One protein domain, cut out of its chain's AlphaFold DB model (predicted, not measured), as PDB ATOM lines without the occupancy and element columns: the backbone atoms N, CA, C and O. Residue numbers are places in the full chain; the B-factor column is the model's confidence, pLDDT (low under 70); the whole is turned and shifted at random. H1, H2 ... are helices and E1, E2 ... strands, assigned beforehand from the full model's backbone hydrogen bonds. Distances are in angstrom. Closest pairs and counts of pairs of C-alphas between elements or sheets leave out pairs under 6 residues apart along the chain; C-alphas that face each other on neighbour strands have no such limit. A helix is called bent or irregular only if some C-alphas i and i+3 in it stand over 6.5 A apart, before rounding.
ATOM      1  N   MET A 195     243.253 257.354 219.623       85.81
ATOM      2  CA  MET A 195     243.456 256.940 218.238       85.81
ATOM      3  C   MET A 195     244.411 255.750 218.138       85.81
ATOM      4  O   MET A 195     245.488 255.739 218.734       85.81
ATOM      5  N   ALA A 196     244.049 254.763 217.319       85.88
ATOM      6  CA  ALA A 196     244.979 253.743 216.848       85.88
ATOM      7  C   ALA A 196     245.751 254.275 215.630       85.88
ATOM      8  O   ALA A 196     245.140 254.710 214.651       85.88
ATOM      9  N   THR A 197     247.082 254.237 215.680       84.75
ATOM     10  CA  THR A 197     247.947 254.618 214.554       84.75
ATOM     11  C   THR A 197     248.703 253.406 214.046       84.75
ATOM     12  O   THR A 197     249.066 252.517 214.819       84.75
ATOM     13  N   TRP A 198     248.926 253.372 212.739       86.19
ATOM     14  CA  TRP A 198     249.683 252.328 212.071       86.19
ATOM     15  C   TRP A 198     250.539 252.942 210.969       86.19
ATOM     16  O   TRP A 198     250.145 253.925 210.343       86.19
ATOM     17  N   ASP A 199     251.699 252.345 210.746       85.31
ATOM     18  CA  ASP A 199     252.587 252.625 209.627       85.31
ATOM     19  C   ASP A 199     252.951 251.290 208.983       85.31
ATOM     20  O   ASP A 199     253.273 250.332 209.684       85.31
ATOM     21  N   TYR A 200     252.847 251.195 207.663       84.69
ATOM     22  CA  TYR A 200     253.144 249.977 206.924       84.69
ATOM     23  C   TYR A 200     254.240 250.251 205.906       84.69
ATOM     24  O   TYR A 200     254.084 251.109 205.038       84.69
ATOM     25  N   ASN A 201     255.315 249.465 205.972       84.75
ATOM     26  CA  ASN A 201     256.382 249.490 204.989       84.75
ATOM     27  C   ASN A 201     256.141 248.398 203.927       84.75
ATOM     28  O   ASN A 201     256.398 247.216 204.182       84.75
ATOM     29  N   PRO A 202     255.688 248.758 202.710       81.25
ATOM     30  CA  PRO A 202     255.375 247.785 201.666       81.25
ATOM     31  C   PRO A 202     256.607 247.076 201.091       81.25
ATOM     32  O   PRO A 202     256.468 245.997 200.522       81.25
ATOM     33  N   ALA A 203     257.811 247.642 201.241       82.31
ATOM     34  CA  ALA A 203     259.039 247.020 200.749       82.31
ATOM     35  C   ALA A 203     259.492 245.856 201.642       82.31
ATOM     36  O   ALA A 203     260.004 244.857 201.141       82.31
ATOM     37  N   THR A 204     259.303 245.980 202.959       84.31
ATOM     38  CA  THR A 204     259.682 244.940 203.928       84.31
ATOM     39  C   THR A 204     258.509 244.032 204.296       84.31
ATOM     40  O   THR A 204     258.724 242.904 204.733       84.31
ATOM     41  N   GLY A 205     257.268 244.490 204.105       82.88
ATOM     42  CA  GLY A 205     256.056 243.757 204.478       82.88
ATOM     43  C   GLY A 205     255.728 243.818 205.974       82.88
ATOM     44  O   GLY A 205     254.818 243.117 206.430       82.88
ATOM     45  N   TYR A 206     256.443 244.654 206.728       85.00
ATOM     46  CA  TYR A 206     256.215 244.880 208.151       85.00
ATOM     47  C   TYR A 206     255.374 246.131 208.360       85.00
ATOM     48  O   TYR A 206     255.515 247.121 207.643       85.00
ATOM     49  N   PHE A 207     254.499 246.082 209.355       86.94
ATOM     50  CA  PHE A 207     253.805 247.257 209.853       86.94
ATOM     51  C   PHE A 207     254.113 247.443 211.340       86.94
ATOM     52  O   PHE A 207     254.395 246.487 212.064       86.94
ATOM     53  N   SER A 208     254.061 248.688 211.779       86.94
ATOM     54  CA  SER A 208     254.167 249.101 213.171       86.94
ATOM     55  C   SER A 208     252.903 249.859 213.556       86.94
ATOM     56  O   SER A 208     252.147 250.332 212.704       86.94
ATOM     57  N   GLY A 209     252.634 249.964 214.847       85.12
ATOM     58  CA  GLY A 209     251.493 250.716 215.341       85.12
ATOM     59  C   GLY A 209     251.599 250.975 216.828       85.12
ATOM     60  O   GLY A 209     252.390 250.337 217.531       85.12
ATOM     61  N   ASN A 210     250.807 251.925 217.314       87.06
ATOM     62  CA  ASN A 210     250.792 252.240 218.736       87.06
ATOM     63  C   ASN A 210     250.135 251.118 219.568       87.06
ATOM     64  O   ASN A 210     249.457 250.230 219.046       87.06
ATOM     65  N   ASN A 211     250.321 251.162 220.891       84.38
ATOM     66  CA  ASN A 211     249.797 250.137 221.804       84.38
ATOM     67  C   ASN A 211     248.276 249.966 221.698       84.38
ATOM     68  O   ASN A 211     247.782 248.849 221.790       84.38
ATOM     69  N   ARG A 212     247.539 251.046 221.411       84.94
ATOM     70  CA  ARG A 212     246.083 251.004 221.239       84.94
ATOM     71  C   ARG A 212     245.654 250.147 220.049       84.94
ATOM     72  O   ARG A 212     244.751 249.332 220.197       84.94
ATOM     73  N   LEU A 213     246.316 250.275 218.895       86.19
ATOM     74  CA  LEU A 213     246.080 249.380 217.758       86.19
ATOM     75  C   LEU A 213     246.314 247.920 218.166       86.19
ATOM     76  O   LEU A 213     245.507 247.044 217.857       86.19
ATOM     77  N   LYS A 214     247.409 247.662 218.886       85.75
ATOM     78  CA  LYS A 214     247.771 246.311 219.325       85.75
ATOM     79  C   LYS A 214     246.730 245.734 220.288       85.75
ATOM     80  O   LYS A 214     246.324 244.594 220.104       85.75
ATOM     81  N   GLU A 215     246.228 246.522 221.235       83.56
ATOM     82  CA  GLU A 215     245.135 246.133 222.137       83.56
ATOM     83  C   GLU A 215     243.828 245.852 221.383       83.56
ATOM     84  O   GLU A 215     243.209 244.812 221.602       83.56
ATOM     85  N   TRP A 216     243.417 246.740 220.471       84.31
ATOM     86  CA  TRP A 216     242.166 246.596 219.711       84.31
ATOM     87  C   TRP A 216     242.137 245.339 218.841       84.31
ATOM     88  O   TRP A 216     241.088 244.711 218.701       84.31
ATOM     89  N   PHE A 217     243.279 244.974 218.258       76.88
ATOM     90  CA  PHE A 217     243.407 243.826 217.359       76.88
ATOM     91  C   PHE A 217     244.016 242.578 218.026       76.88
ATOM     92  O   PHE A 217     244.165 241.557 217.357       76.88
ATOM     93  N   GLY A 218     244.355 242.634 219.322       81.06
ATOM     94  CA  GLY A 218     244.953 241.516 220.067       81.06
ATOM     95  C   GLY A 218     246.341 241.101 219.563       81.06
ATOM     96  O   GLY A 218     246.663 239.915 219.538       81.06
ATOM     97  N   LEU A 219     247.144 242.062 219.107       81.81
ATOM     98  CA  LEU A 219     248.454 241.829 218.505       81.81
ATOM     99  C   LEU A 219     249.558 241.700 219.560       81.81
ATOM    100  O   LEU A 219     249.460 242.244 220.661       81.81
ATOM    101  N   VAL A 220     250.647 241.020 219.195       78.31
ATOM    102  CA  VAL A 220     251.850 240.943 220.032       78.31
ATOM    103  C   VAL A 220     252.457 242.341 220.243       78.31
ATOM    104  O   VAL A 220     252.448 243.155 219.316       78.31
ATOM    105  N   PRO A 221     252.998 242.652 221.438       76.62
ATOM    106  CA  PRO A 221     253.597 243.948 221.745       76.62
ATOM    107  C   PRO A 221     255.005 244.102 221.138       76.62
ATOM    108  O   PRO A 221     255.927 244.545 221.810       76.62
ATOM    109  N   GLU A 222     255.174 243.740 219.866       82.00
ATOM    110  CA  GLU A 222     256.414 243.921 219.103       82.00
ATOM    111  C   GLU A 222     256.345 245.204 218.270       82.00
ATOM    112  O   GLU A 222     255.268 245.620 217.834       82.00
ATOM    113  N   ASP A 223     257.482 245.871 218.076       74.88
ATOM    114  CA  ASP A 223     257.543 247.139 217.335       74.88
ATOM    115  C   ASP A 223     257.306 246.951 215.834       74.88
ATOM    116  O   ASP A 223     256.661 247.790 215.206       74.88
ATOM    117  N   GLU A 224     257.742 245.821 215.279       82.56
ATOM    118  CA  GLU A 224     257.521 245.456 213.883       82.56
ATOM    119  C   GLU A 224     256.788 244.116 213.798       82.56
ATOM    120  O   GLU A 224     257.284 243.092 214.258       82.56
ATOM    121  N   ILE A 225     255.614 244.110 213.167       84.06
ATOM    122  CA  ILE A 225     254.767 242.926 213.015       84.06
ATOM    123  C   ILE A 225     254.605 242.653 211.520       84.06
ATOM    124  O   ILE A 225     254.358 243.565 210.728       84.06
ATOM    125  N   LYS A 226     254.731 241.393 211.091       85.25
ATOM    126  CA  LYS A 226     254.446 241.038 209.694       85.25
ATOM    127  C   LYS A 226     252.972 241.269 209.395       85.25
ATOM    128  O   LYS A 226     252.099 240.848 210.154       85.25
ATOM    129  N   LEU A 227     252.681 241.862 208.238       82.06
ATOM    130  CA  LEU A 227     251.303 242.156 207.840       82.06
ATOM    131  C   LEU A 227     250.408 240.898 207.829       82.06
ATOM    132  O   LEU A 227     249.241 240.962 208.214       82.06
ATOM    133  N   SER A 228     250.960 239.741 207.448       81.38
ATOM    134  CA  SER A 228     250.252 238.453 207.469       81.38
ATOM    135  C   SER A 228     249.723 238.079 208.853       81.38
ATOM    136  O   SER A 228     248.599 237.590 208.973       81.38
ATOM    137  N   ASP A 229     250.521 238.335 209.887       80.81
ATOM    138  CA  ASP A 229     250.252 237.891 211.253       80.81
ATOM    139  C   ASP A 229     249.180 238.778 211.895       80.81
ATOM    140  O   ASP A 229     248.319 238.295 212.628       80.81
ATOM    141  N   ALA A 230     249.137 240.061 211.531       78.56
ATOM    142  CA  ALA A 230     248.052 240.940 211.951       78.56
ATOM    143  C   ALA A 230     246.732 240.673 211.227       78.56
ATOM    144  O   ALA A 230     245.678 240.650 211.865       78.56
ATOM    145  N   ILE A 231     246.763 240.399 209.919       81.06
ATOM    146  CA  ILE A 231     245.550 240.050 209.162       81.06
ATOM    147  C   ILE A 231     244.953 238.723 209.654       81.06
ATOM    148  O   ILE A 231     243.734 238.535 209.595       81.06
ATOM    149  N   ALA A 232     245.768 237.814 210.196       81.69
ATOM    150  CA  ALA A 232     245.283 236.578 210.803       81.69
ATOM    151  C   ALA A 232     244.323 236.820 211.986       81.69
ATOM    152  O   ALA A 232     243.426 236.003 212.204       81.69
ATOM    153  N   ASN A 233     244.419 237.954 212.687       79.75
ATOM    154  CA  ASN A 233     243.501 238.305 213.777       79.75
ATOM    155  C   ASN A 233     242.168 238.908 213.293       79.75
ATOM    156  O   ASN A 233     241.210 239.010 214.056       79.75
ATOM    157  N   ILE A 234     242.051 239.240 212.004       81.88
ATOM    158  CA  ILE A 234     240.800 239.705 211.391       81.88
ATOM    159  C   ILE A 234     239.889 238.503 211.098       81.88
ATOM    160  O   ILE A 234     240.352 237.426 210.712       81.88
ATOM    161  N   HIS A 235     238.570 238.678 211.236       80.12
ATOM    162  CA  HIS A 235     237.592 237.627 210.948       80.12
ATOM    163  C   HIS A 235     237.756 237.076 209.507       80.12
ATOM    164  O   HIS A 235     237.825 237.869 208.563       80.12
ATOM    165  N   PRO A 236     237.761 235.742 209.282       79.00
ATOM    166  CA  PRO A 236     238.116 235.131 207.991       79.00
ATOM    167  C   PRO A 236     237.351 235.667 206.773       79.00
ATOM    168  O   PRO A 236     237.919 235.772 205.689       79.00
ATOM    169  N   LYS A 237     236.079 236.047 206.956       81.12
ATOM    170  CA  LYS A 237     235.230 236.619 205.893       81.12
ATOM    171  C   LYS A 237     235.675 238.012 205.416       81.12
ATOM    172  O   LYS A 237     235.359 238.382 204.291       81.12
ATOM    173  N   GLU A 238     236.396 238.766 206.245       79.25
ATOM    174  CA  GLU A 238     236.817 240.144 205.951       79.25
ATOM    175  C   GLU A 238     238.288 240.235 205.497       79.25
ATOM    176  O   GLU A 238     238.661 241.192 204.823       79.25
ATOM    177  N   ARG A 239     239.117 239.205 205.752       81.56
ATOM    178  CA  ARG A 239     240.552 239.183 205.381       81.56
ATOM    179  C   ARG A 239     240.805 239.456 203.896       81.56
ATOM    180  O   ARG A 239     241.672 240.254 203.556       81.56
ATOM    181  N   SER A 240     240.036 238.817 203.010       78.69
ATOM    182  CA  SER A 240     240.194 238.972 201.554       78.69
ATOM    183  C   SER A 240     239.863 240.392 201.077       78.69
ATOM    184  O   SER A 240     240.535 240.907 200.186       78.69
ATOM    185  N   LYS A 241     238.885 241.056 201.709       81.50
ATOM    186  CA  LYS A 241     238.547 242.454 201.409       81.50
ATOM    187  C   LYS A 241     239.640 243.407 201.889       81.50
ATOM    188  O   LYS A 241     239.995 244.320 201.154       81.50
ATOM    189  N   VAL A 242     240.182 243.179 203.087       81.50
ATOM    190  CA  VAL A 242     241.261 243.999 203.665       81.50
ATOM    191  C   VAL A 242     242.537 243.900 202.826       81.50
ATOM    192  O   VAL A 242     243.106 244.929 202.478       81.50
ATOM    193  N   LEU A 243     242.943 242.692 202.422       80.19
ATOM    194  CA  LEU A 243     244.098 242.498 201.535       80.19
ATOM    195  C   LEU A 243     243.917 243.221 200.196       80.19
ATOM    196  O   LEU A 243     244.791 243.979 199.785       80.19
ATOM    197  N   SER A 244     242.754 243.059 199.560       80.69
ATOM    198  CA  SER A 244     242.458 243.731 198.290       80.69
ATOM    199  C   SER A 244     242.417 245.260 198.428       80.69
ATOM    200  O   SER A 244     242.866 245.972 197.533       80.69
ATOM    201  N   ALA A 245     241.921 245.781 199.555       81.75
ATOM    202  CA  ALA A 245     241.933 247.210 199.861       81.75
ATOM    203  C   ALA A 245     243.359 247.760 200.027       81.75
ATOM    204  O   ALA A 245     243.668 248.813 199.470       81.75
ATOM    205  N   ILE A 246     244.229 247.037 200.740       80.88
ATOM    206  CA  ILE A 246     245.640 247.404 200.927       80.88
ATOM    207  C   ILE A 246     246.377 247.379 199.581       80.88
ATOM    208  O   ILE A 246     247.034 248.356 199.225       80.88
ATOM    209  N   GLU A 247     246.205 246.322 198.780       78.69
ATOM    210  CA  GLU A 247     246.772 246.232 197.425       78.69
ATOM    211  C   GLU A 247     246.298 247.376 196.523       78.69
ATOM    212  O   GLU A 247     247.095 247.964 195.792       78.69
ATOM    213  N   LYS A 248     245.015 247.741 196.604       80.31
ATOM    214  CA  LYS A 248     244.446 248.856 195.841       80.31
ATOM    215  C   LYS A 248     244.983 250.216 196.296       80.31
ATOM    216  O   LYS A 248     245.213 251.075 195.449       80.31
ATOM    217  N   ALA A 249     245.203 250.415 197.594       76.44
ATOM    218  CA  ALA A 249     245.794 251.642 198.133       76.44
ATOM    219  C   ALA A 249     247.266 251.818 197.713       76.44
ATOM    220  O   ALA A 249     247.725 252.944 197.542       76.44
ATOM    221  N   MET A 250     247.985 250.715 197.480       73.44
ATOM    222  CA  MET A 250     249.359 250.721 196.962       73.44
ATOM    223  C   MET A 250     249.451 250.970 195.446       73.44
ATOM    224  O   MET A 250     250.540 251.218 194.928       73.44
ATOM    225  N   GLN A 251     248.331 250.936 194.714       73.94
ATOM    226  CA  GLN A 251     248.296 251.314 193.300       73.94
ATOM    227  C   GLN A 251     248.230 252.847 193.172       73.94
ATOM    228  O   GLN A 251     247.348 253.496 193.734       73.94
TER     229      GLN A 251
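What this domain is: This is residues 195 to 251 of the 260 residues of the protein "PAS domain-containing protein" of Sphingobacteriaceae bacterium (UniProt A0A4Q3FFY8). A small two-stranded hairpin, E1 and E2, has a short helix H1 after it; the chain then folds back so that residues 225 to 226 pair with E2 and lead into the short helix H2, near the middle. The longest helix, H3, lies apart from the hairpin and from H1, with H2 between H1 and H3, and the helices meet only loosely. The 57 printed residues hold two named strands and three named helices in the order E1, E2, H1, H2, H3, with an antiparallel sheet and a mixed class. The whole is compact, with a radius of gyration of the C-alphas of 11.1 A and spans of 27 by 26 by 20 A.

Where its parts are: Find C-alpha 198 at (249.683, 252.328, 212.071); there E1, residues 198 to 201, begins and runs 10.2 A. E2 follows at residues 206 to 209, 10.4 A long. Next come H1, residues 211 to 217, 10.0 A, and H2, residues 227 to 231, 6.3 A. H3, residues 236 to 249, runs 20.7 A to C-alpha 249 at (245.794, 251.642, 198.133); it is irregular, with C-alphas 237 and 240 7.0 A apart.

How they stand to each other: Look first at the hairpin of E1 and E2, antiparallel at 162 degrees, where N 199 and O 208 are 2.8 A apart, within hydrogen-bond range. H2 is close but not clearly touching H1, the closest C-alphas being Phe 217 and Ala 230 at 7.7 A, and likewise H3, at Ile 231 and Arg 239, 6.3 A. H1 and H3 are apart. Each O i to N i+4 pair is within range in H1 and H2, and 8 of 10 in H3.

The domain as a whole: The farthest C-alphas, Pro 221 and Gln 251, are 29.9 A apart. The printed part has no cut and no long link. Its mean pLDDT is 81.9, and no printed residue is under 70.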